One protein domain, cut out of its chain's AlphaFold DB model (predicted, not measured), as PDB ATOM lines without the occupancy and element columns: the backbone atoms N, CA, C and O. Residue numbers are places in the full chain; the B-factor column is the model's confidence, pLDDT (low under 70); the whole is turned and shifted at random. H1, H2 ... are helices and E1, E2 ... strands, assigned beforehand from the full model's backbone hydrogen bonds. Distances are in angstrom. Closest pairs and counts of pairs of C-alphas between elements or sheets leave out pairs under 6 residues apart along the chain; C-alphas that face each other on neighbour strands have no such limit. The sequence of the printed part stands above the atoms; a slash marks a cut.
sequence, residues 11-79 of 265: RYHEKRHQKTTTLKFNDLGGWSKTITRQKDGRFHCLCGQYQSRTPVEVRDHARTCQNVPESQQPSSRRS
ATOM      1  N   ARG A  11     -47.637  36.427 -33.243       82.62
ATOM      2  CA  ARG A  11     -48.243  36.669 -34.569       82.62
ATOM      3  C   ARG A  11     -47.252  37.277 -35.564       82.62
ATOM      4  O   ARG A  11     -47.209  36.876 -36.731       82.62
ATOM      5  N   TYR A  12     -46.415  38.221 -35.123       84.81
ATOM      6  CA  TYR A  12     -45.368  38.782 -35.980       84.81
ATOM      7  C   TYR A  12     -44.327  37.722 -36.358       84.81
ATOM      8  O   TYR A  12     -43.952  37.611 -37.530       84.81
ATOM      9  N   HIS A  13     -43.888  36.916 -35.385       86.38
ATOM     10  CA  HIS A  13     -42.965  35.809 -35.626       86.38
ATOM     11  C   HIS A  13     -43.527  34.819 -36.649       86.38
ATOM     12  O   HIS A  13     -42.859  34.512 -37.636       86.38
ATOM     13  N   GLU A  14     -44.763  34.369 -36.462       86.00
ATOM     14  CA  GLU A  14     -45.427  33.424 -37.356       86.00
ATOM     15  C   GLU A  14     -45.533  33.971 -38.778       86.00
ATOM     16  O   GLU A  14     -45.232  33.263 -39.737       86.00
ATOM     17  N   LYS A  15     -45.896  35.248 -38.929       85.06
ATOM     18  CA  LYS A  15     -46.103  35.881 -40.237       85.06
ATOM     19  C   LYS A  15     -44.802  36.171 -40.986       85.06
ATOM     20  O   LYS A  15     -44.800  36.138 -42.215       85.06
ATOM     21  N   ARG A  16     -43.713  36.496 -40.280       84.81
ATOM     22  CA  ARG A  16     -42.474  37.007 -40.900       84.81
ATOM     23  C   ARG A  16     -41.272  36.082 -40.761       84.81
ATOM     24  O   ARG A  16     -40.441  36.046 -41.661       84.81
ATOM     25  N   HIS A  17     -41.132  35.390 -39.637       85.88
ATOM     26  CA  HIS A  17     -39.902  34.679 -39.271       85.88
ATOM     27  C   HIS A  17     -40.064  33.159 -39.283       85.88
ATOM     28  O   HIS A  17     -39.076  32.448 -39.469       85.88
ATOM     29  N   GLN A  18     -41.283  32.643 -39.122       87.94
ATOM     30  CA  GLN A  18     -41.519  31.211 -39.194       87.94
ATOM     31  C   GLN A  18     -41.303  30.709 -40.623       87.94
ATOM     32  O   GLN A  18     -42.044  31.041 -41.553       87.94
ATOM     33  N   LYS A  19     -40.258  29.893 -40.780       91.75
ATOM     34  CA  LYS A  19     -39.850  29.306 -42.061       91.75
ATOM     35  C   LYS A  19     -40.502  27.961 -42.336       91.75
ATOM     36  O   LYS A  19     -40.559  27.558 -43.488       91.75
ATOM     37  N   THR A  20     -40.964  27.258 -41.308       93.12
ATOM     38  CA  THR A  20     -41.491  25.896 -41.430       93.12
ATOM     39  C   THR A  20     -42.741  25.714 -40.590       93.12
ATOM     40  O   THR A  20     -42.834  26.245 -39.482       93.12
ATOM     41  N   THR A  21     -43.681  24.919 -41.083       92.44
ATOM     42  CA  THR A  21     -44.845  24.469 -40.315       92.44
ATOM     43  C   THR A  21     -45.128  23.003 -40.616       92.44
ATOM     44  O   THR A  21     -44.796  22.516 -41.695       92.44
ATOM     45  N   THR A  22     -45.705  22.284 -39.659       92.31
ATOM     46  CA  THR A  22     -46.094  20.882 -39.840       92.31
ATOM     47  C   THR A  22     -47.589  20.817 -40.080       92.31
ATOM     48  O   THR A  22     -48.374  21.230 -39.228       92.31
ATOM     49  N   LEU A  23     -47.969  20.301 -41.246       90.88
ATOM     50  CA  LEU A  23     -49.350  20.028 -41.614       90.88
ATOM     51  C   LEU A  23     -49.739  18.637 -41.122       90.88
ATOM     52  O   LEU A  23     -48.938  17.704 -41.226       90.88
ATOM     53  N   LYS A  24     -50.955  18.506 -40.601       88.56
ATOM     54  CA  LYS A  24     -51.586  17.227 -40.271       88.56
ATOM     55  C   LYS A  24     -52.767  17.053 -41.218       88.56
ATOM     56  O   LYS A  24     -53.571  17.971 -41.333       88.56
ATOM     57  N   PHE A  25     -52.821  15.917 -41.897       83.62
ATOM     58  CA  PHE A  25     -53.880  15.576 -42.840       83.62
ATOM     59  C   PHE A  25     -54.742  14.476 -42.232       83.62
ATOM     60  O   PHE A  25     -54.192  13.485 -41.743       83.62
ATOM     61  N   ASN A  26     -56.061  14.674 -42.287       76.81
ATOM     62  CA  ASN A  26     -57.111  13.887 -41.637       76.81
ATOM     63  C   ASN A  26     -56.995  13.840 -40.104       76.81
ATOM     64  O   ASN A  26     -56.052  13.270 -39.546       76.81
ATOM     65  N   ASP A  27     -58.012  14.368 -39.423       58.50
ATOM     66  CA  ASP A  27     -58.078  14.450 -37.955       58.50
ATOM     67  C   ASP A  27     -58.046  13.076 -37.257       58.50
ATOM     68  O   ASP A  27     -57.626  12.970 -36.108       58.50
ATOM     69  N   LEU A  28     -58.368  11.999 -37.982       56.59
ATOM     70  CA  LEU A  28     -58.356  10.609 -37.502       56.59
ATOM     71  C   LEU A  28     -56.980   9.917 -37.596       56.59
ATOM     72  O   LEU A  28     -56.889   8.691 -37.575       56.59
ATOM     73  N   GLY A  29     -55.895  10.688 -37.708       57.41
ATOM     74  CA  GLY A  29     -54.530  10.154 -37.704       57.41
ATOM     75  C   GLY A  29     -53.969   9.830 -39.088       57.41
ATOM     76  O   GLY A  29     -53.165   8.908 -39.210       57.41
ATOM     77  N   GLY A  30     -54.356  10.589 -40.121       69.88
ATOM     78  CA  GLY A  30     -53.944  10.326 -41.502       69.88
ATOM     79  C   GLY A  30     -52.431  10.329 -41.663       69.88
ATOM     80  O   GLY A  30     -51.848   9.295 -41.974       69.88
ATOM     81  N   TRP A  31     -51.773  11.468 -41.461       81.12
ATOM     82  CA  TRP A  31     -50.309  11.593 -41.444       81.12
ATOM     83  C   TRP A  31     -49.917  13.063 -41.255       81.12
ATOM     84  O   TRP A  31     -50.755  13.962 -41.300       81.12
ATOM     85  N   SER A  32     -48.627  13.334 -41.039       88.38
ATOM     86  CA  SER A  32     -48.119  14.707 -40.980       88.38
ATOM     87  C   SER A  32     -46.940  14.931 -41.918       88.38
ATOM     88  O   SER A  32     -46.182  14.008 -42.222       88.38
ATOM     89  N   LYS A  33     -46.790  16.169 -42.394       89.12
ATOM     90  CA  LYS A  33     -45.672  16.584 -43.243       89.12
ATOM     91  C   LYS A  33     -45.259  18.011 -42.932       89.12
ATOM     92  O   LYS A  33     -46.085  18.917 -42.857       89.12
ATOM     93  N   THR A  34     -43.960  18.206 -42.750       92.69
ATOM     94  CA  THR A  34     -43.380  19.534 -42.567       92.69
ATOM     95  C   THR A  34     -43.182  20.194 -43.921       92.69
ATOM     96  O   THR A  34     -42.561  19.620 -44.814       92.69
ATOM     97  N   ILE A  35     -43.709  21.404 -44.059       93.69
ATOM     98  CA  ILE A  35     -43.547  22.253 -45.233       93.69
ATOM     99  C   ILE A  35     -42.738  23.496 -44.869       93.69
ATOM    100  O   ILE A  35     -42.751  23.971 -43.728       93.69
ATOM    101  N   THR A  36     -42.033  24.034 -45.856       95.19
ATOM    102  CA  THR A  36     -41.298  25.293 -45.763       95.19
ATOM    103  C   THR A  36     -42.109  26.424 -46.390       95.19
ATOM    104  O   THR A  36     -42.892  26.222 -47.318       95.19
ATOM    105  N   ARG A  37     -41.920  27.638 -45.874       94.38
ATOM    106  CA  ARG A  37     -42.410  28.865 -46.494       94.38
ATOM    107  C   ARG A  37     -41.693  29.030 -47.837       94.38
ATOM    108  O   ARG A  37     -40.464  28.984 -47.888       94.38
ATOM    109  N   GLN A  38     -42.464  29.193 -48.902       94.81
ATOM    110  CA  GLN A  38     -41.967  29.353 -50.265       94.81
ATOM    111  C   GLN A  38     -41.392  30.765 -50.485       94.81
ATOM    112  O   GLN A  38     -41.510  31.649 -49.630       94.81
ATOM    113  N   LYS A  39     -40.734  30.985 -51.635       92.31
ATOM    114  CA  LYS A  39     -40.096  32.276 -51.988       92.31
ATOM    115  C   LYS A  39     -41.087  33.445 -52.059       92.31
ATOM    116  O   LYS A  39     -40.702  34.584 -51.826       92.31
ATOM    117  N   ASP A  40     -42.353  33.155 -52.335       92.62
ATOM    118  CA  ASP A  40     -43.475  34.104 -52.314       92.62
ATOM    119  C   ASP A  40     -43.881  34.541 -50.890       92.62
ATOM    120  O   ASP A  40     -44.791  35.356 -50.699       92.62
ATOM    121  N   GLY A  41     -43.222  33.985 -49.871       92.00
ATOM    122  CA  GLY A  41     -43.511  34.244 -48.476       92.00
ATOM    123  C   GLY A  41     -44.798  33.582 -47.995       92.00
ATOM    124  O   GLY A  41     -45.364  34.068 -47.018       92.00
ATOM    125  N   ARG A  42     -45.284  32.509 -48.631       95.38
ATOM    126  CA  ARG A  42     -46.489  31.770 -48.214       95.38
ATOM    127  C   ARG A  42     -46.181  30.304 -47.918       95.38
ATOM    128  O   ARG A  42     -45.196  29.738 -48.381       95.38
ATOM    129  N   PHE A  43     -47.026  29.689 -47.108       96.00
ATOM    130  CA  PHE A  43     -47.109  28.248 -46.946       96.00
ATOM    131  C   PHE A  43     -48.133  27.704 -47.929       96.00
ATOM    132  O   PHE A  43     -49.230  28.247 -48.047       96.00
ATOM    133  N   HIS A  44     -47.766  26.627 -48.607       96.06
ATOM    134  CA  HIS A  44     -48.594  25.978 -49.612       96.06
ATOM    135  C   HIS A  44     -49.094  24.655 -49.055       96.06
ATOM    136  O   HIS A  44     -48.300  23.858 -48.550       96.06
ATOM    137  N   CYS A  45     -50.401  24.423 -49.137       94.38
ATOM    138  CA  CYS A  45     -50.942  23.098 -48.887       94.38
ATOM    139  C   CYS A  45     -50.443  22.131 -49.969       94.38
ATOM    140  O   CYS A  45     -50.188  22.515 -51.110       94.38
ATOM    141  N   LEU A  46     -50.336  20.852 -49.625       92.12
ATOM    142  CA  LEU A  46     -49.877  19.816 -50.549       92.12
ATOM    143  C   LEU A  46     -50.867  19.520 -51.681       92.12
ATOM    144  O   LEU A  46     -50.464  18.926 -52.674       92.12
ATOM    145  N   CYS A  47     -52.129  19.944 -51.561       90.75
ATOM    146  CA  CYS A  47     -53.092  19.894 -52.664       90.75
ATOM    147  C   CYS A  47     -52.769  20.883 -53.795       90.75
ATOM    148  O   CYS A  47     -53.347  20.788 -54.871       90.75
ATOM    149  N   GLY A  48     -51.896  21.870 -53.553       91.81
ATOM    150  CA  GLY A  48     -51.542  22.913 -54.519       91.81
ATOM    151  C   GLY A  48     -52.614  23.987 -54.747       91.81
ATOM    152  O   GLY A  48     -52.332  24.980 -55.407       91.81
ATOM    153  N   GLN A  49     -53.820  23.831 -54.192       93.06
ATOM    154  CA  GLN A  49     -54.934  24.772 -54.385       93.06
ATOM    155  C   GLN A  49     -55.007  25.862 -53.310       93.06
ATOM    156  O   GLN A  49     -55.571  26.927 -53.548       93.06
ATOM    157  N   TYR A  50     -54.445  25.611 -52.126       96.00
ATOM    158  CA  TYR A  50     -54.529  26.523 -50.990       96.00
ATOM    159  C   TYR A  50     -53.156  27.025 -50.549       96.00
ATOM    160  O   TYR A  50     -52.216  26.244 -50.379       96.00
ATOM    161  N   GLN A  51     -53.063  28.330 -50.293       96.00
ATOM    162  CA  GLN A  51     -51.855  28.979 -49.795       96.00
ATOM    163  C   GLN A  51     -52.190  30.097 -48.806       96.00
ATOM    164  O   GLN A  51     -53.080  30.909 -49.054       96.00
ATOM    165  N   SER A  52     -51.418  30.203 -47.723       95.69
ATOM    166  CA  SER A  52     -51.569  31.282 -46.742       95.69
ATOM    167  C   SER A  52     -50.225  31.819 -46.254       95.69
ATOM    168  O   SER A  52     -49.204  31.136 -46.251       95.69
ATOM    169  N   ARG A  53     -50.203  33.088 -45.831       92.69
ATOM    170  CA  ARG A  53     -49.048  33.687 -45.146       92.69
ATOM    171  C   ARG A  53     -48.936  33.230 -43.697       92.69
ATOM    172  O   ARG A  53     -47.844  33.355 -43.130       92.69
ATOM    173  N   THR A  54     -50.028  32.765 -43.102       91.75
ATOM    174  CA  THR A  54     -50.059  32.325 -41.714       91.75
ATOM    175  C   THR A  54     -49.967  30.796 -41.663       91.75
ATOM    176  O   THR A  54     -50.542  30.085 -42.489       91.75
ATOM    177  N   PRO A  55     -49.184  30.253 -40.722       92.31
ATOM    178  CA  PRO A  55     -49.045  28.812 -40.551       92.31
ATOM    179  C   PRO A  55     -50.313  28.171 -39.969       92.31
ATOM    180  O   PRO A  55     -50.446  26.955 -40.035       92.31
ATOM    181  N   VAL A  56     -51.193  28.950 -39.333       90.50
ATOM    182  CA  VAL A  56     -52.460  28.487 -38.744       90.50
ATOM    183  C   VAL A  56     -53.457  28.154 -39.851       90.50
ATOM    184  O   VAL A  56     -53.825  26.995 -39.993       90.50
ATOM    185  N   GLU A  57     -53.756  29.111 -40.728       92.94
ATOM    186  CA  GLU A  57     -54.725  28.937 -41.819       92.94
ATOM    187  C   GLU A  57     -54.401  27.735 -42.724       92.94
ATOM    188  O   GLU A  57     -55.271  26.933 -43.057       92.94
ATOM    189  N   VAL A  58     -53.125  27.549 -43.088       94.62
ATOM    190  CA  VAL A  58     -52.709  26.387 -43.898       94.62
ATOM    191  C   VAL A  58     -52.838  25.061 -43.140       94.62
ATOM    192  O   VAL A  58     -53.083  24.031 -43.764       94.62
ATOM    193  N   ARG A  59     -52.681  25.062 -41.807       92.44
ATOM    194  CA  ARG A  59     -52.876  23.865 -40.975       92.44
ATOM    195  C   ARG A  59     -54.346  23.499 -40.892       92.44
ATOM    196  O   ARG A  59     -54.654  22.321 -41.011       92.44
ATOM    197  N   ASP A  60     -55.223  24.475 -40.714       91.00
ATOM    198  CA  ASP A  60     -56.658  24.220 -40.584       91.00
ATOM    199  C   ASP A  60     -57.254  23.741 -41.907       91.00
ATOM    200  O   ASP A  60     -57.984  22.755 -41.924       91.00
ATOM    201  N   HIS A  61     -56.817  24.315 -43.032       93.12
ATOM    202  CA  HIS A  61     -57.138  23.755 -44.343       93.12
ATOM    203  C   HIS A  61     -56.610  22.319 -44.506       93.12
ATOM    204  O   HIS A  61     -57.326  21.456 -45.000       93.12
ATOM    205  N   ALA A  62     -55.368  22.032 -44.097       92.00
ATOM    206  CA  ALA A  62     -54.782  20.696 -44.256       92.00
ATOM    207  C   ALA A  62     -55.569  19.590 -43.528       92.00
ATOM    208  O   ALA A  62     -55.614  18.467 -44.030       92.00
ATOM    209  N   ARG A  63     -56.224  19.899 -42.401       89.25
ATOM    210  CA  ARG A  63     -57.032  18.930 -41.637       89.25
ATOM    211  C   ARG A  63     -58.207  18.380 -42.438       89.25
ATOM    212  O   ARG A  63     -58.474  17.183 -42.384       89.25
ATOM    213  N   THR A  64     -58.848  19.244 -43.221       89.50
ATOM    214  CA  THR A  64     -60.024  18.923 -44.042       89.50
ATOM    215  C   THR A  64     -59.680  18.697 -45.518       89.50
ATOM    216  O   THR A  64     -60.561  18.425 -46.335       89.50
ATOM    217  N   CYS A  65     -58.401  18.788 -45.890       89.00
ATOM    218  CA  CYS A  65     -57.960  18.695 -47.274       89.00
ATOM    219  C   CYS A  65     -57.939  17.243 -47.775       89.00
ATOM    220  O   CYS A  65     -57.032  16.476 -47.450       89.00
ATOM    221  N   GLN A  66     -58.898  16.892 -48.636       86.00
ATOM    222  CA  GLN A  66     -58.985  15.563 -49.260       86.00
ATOM    223  C   GLN A  66     -58.212  15.460 -50.588       86.00
ATOM    224  O   GLN A  66     -57.868  14.369 -51.031       86.00
ATOM    225  N   ASN A  67     -57.868  16.595 -51.206       86.38
ATOM    226  CA  ASN A  67     -57.314  16.661 -52.566       86.38
ATOM    227  C   ASN A  67     -55.778  16.570 -52.616       86.38
ATOM    228  O   ASN A  67     -55.141  17.212 -53.450       86.38
ATOM    229  N   VAL A  68     -55.147  15.837 -51.695       85.06
ATOM    230  CA  VAL A  68     -53.681  15.725 -51.673       85.06
ATOM    231  C   VAL A  68     -53.222  14.604 -52.611       85.06
ATOM    232  O   VAL A  68     -53.578  13.449 -52.360       85.06
ATOM    233  N   PRO A  69     -52.388  14.894 -53.633       84.94
ATOM    234  CA  PRO A  69     -51.901  13.882 -54.565       84.94
ATOM    235  C   PRO A  69     -51.216  12.723 -53.844       84.94
ATOM    236  O   PRO A  69     -50.392  12.947 -52.955       84.94
ATOM    237  N   GLU A  70     -51.505  11.492 -54.265       80.62
ATOM    238  CA  GLU A  70     -50.983  10.267 -53.642       80.62
ATOM    239  C   GLU A  70     -49.445  10.237 -53.597       80.62
ATOM    240  O   GLU A  70     -48.854   9.830 -52.602       80.62
ATOM    241  N   SER A  71     -48.782  10.806 -54.609       79.75
ATOM    242  CA  SER A  71     -47.319  10.954 -54.664       79.75
ATOM    243  C   SER A  71     -46.727  11.804 -53.531       79.75
ATOM    244  O   SER A  71     -45.548  11.671 -53.199       79.75
ATOM    245  N   GLN A  72     -47.522  12.695 -52.938       79.88
ATOM    246  CA  GLN A  72     -47.116  13.545 -51.818       79.88
ATOM    247  C   GLN A  72     -47.446  12.922 -50.459       79.88
ATOM    248  O   GLN A  72     -46.903  13.398 -49.448       79.88
ATOM    249  N   GLN A  73     -48.299  11.893 -50.440       79.00
ATOM    250  CA  GLN A  73     -48.687  11.171 -49.238       79.00
ATOM    251  C   GLN A  73     -47.537  10.249 -48.796       79.00
ATOM    252  O   GLN A  73     -46.894   9.589 -49.616       79.00
ATOM    253  N   PRO A  74     -47.215  10.194 -47.496       70.56
ATOM    254  CA  PRO A  74     -46.257   9.232 -46.988       70.56
ATOM    255  C   PRO A  74     -46.788   7.815 -47.209       70.56
ATOM    256  O   PRO A  74     -47.953   7.528 -46.949       70.56
ATOM    257  N   SER A  75     -45.908   6.914 -47.653       64.69
ATOM    258  CA  SER A  75     -46.261   5.517 -47.911       64.69
ATOM    259  C   SER A  75     -46.973   4.896 -46.702       64.69
ATOM    260  O   SER A  75     -46.423   4.923 -45.592       64.69
ATOM    261  N   SER A  76     -48.132   4.276 -46.937       60.25
ATOM    262  CA  SER A  76     -48.985   3.611 -45.935       60.25
ATOM    263  C   SER A  76     -48.204   2.755 -44.915       60.25
ATOM    264  O   SER A  76     -48.435   2.843 -43.707       60.25
ATOM    265  N   ARG A  77     -47.157   2.037 -45.360       55.09
ATOM    266  CA  ARG A  77     -46.281   1.218 -44.495       55.09
ATOM    267  C   ARG A  77     -45.592   1.986 -43.358       55.09
ATOM    268  O   ARG A  77     -45.330   1.409 -42.302       55.09
ATOM    269  N   ARG A  78     -45.251   3.264 -43.557       53.97
ATOM    270  CA  ARG A  78     -44.566   4.091 -42.546       53.97
ATOM    271  C   ARG A  78     -45.561   4.716 -41.568       53.97
ATOM    272  O   ARG A  78     -45.259   4.771 -40.378       53.97
ATOM    273  N   SER A  79     -46.738   5.117 -42.050       52.94
ATOM    274  CA  SER A  79     -47.815   5.683 -41.225       52.94
ATOM    275  C   SER A  79     -48.412   4.642 -40.270       52.94
ATOM    276  O   SER A  79     -48.618   4.947 -39.097       52.94
TER     277      SER A  79
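Overview. This is residues 11 to 79 of the 265 residues of an uncharacterized protein of Lichtheimia ramosa (UniProt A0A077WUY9). A hairpin of two strands, E1 and E2, has the helix H2 packed beside E1, while the long loop of residues 37 to 54 folds back between E2 and H2 in the chain. The small helices H1 and H3 lie at opposite ends of the long axis. The printed part has 69 residues, with the order H1, E1, E2, H2, H3 and an antiparallel sheet E1 - E2; the class is mixed, helices and strands, with 32 residues, under half, in named elements. It is compact, with a radius of gyration of the C-alphas of 12.0 A, yet elongated, spanning 37 by 19 by 19 A.

Arrangement. Start at H1, residues 11 to 16, which is close but not clearly touching H2, residues 55 to 64: the closest C-alphas, of Glu 14 and Pro 55, are 6.7 A apart, and the lines are about perpendicular at 87 degrees. Next, E1, residues 20 to 25, forms an antiparallel hairpin with E2, residues 31 to 36, at 154 degrees between directions; look for N 23 and O 33, 2.8 A apart, and N 35 and O 21, 2.8 A apart, both within hydrogen-bond range. E1 and H2 have 12 pairs of C-alphas within 8 A, the closest being Phe 25 and Arg 63 at 4.8 A. E2 and H2 are near each other. H3, residues 76 to 79, is apart from H1, E1 and H2; its closest C-alpha to E2 is Ser 79, 6.4 A from that of Trp 31. Every O i to N i+4 pair is within hydrogen-bond range in H1, and 5 of 6 in H2; H3 is too short for one.

Along the chain. Find C-alpha 11 at (-48.243, 36.669, -34.569), where H1 begins. E1 measures 16.2 A, E2 17.0 A and H2 15.2 A from first to last C-alpha; H2 begins at (-49.045, 28.812, -40.551). H3 ends at C-alpha 79, (-47.815, 5.683, -41.225).

Size, cuts and confidence. The farthest C-alphas, of Tyr 12 and Arg 77, are 38.5 A apart. The printed part has no cut. The links E2 to H2 and H2 to H3 are long; in the first, residues 43 to 44 pair antiparallel with 51 to 52. Confidence is under 70 at residues 27 to 30 and 75 to 79.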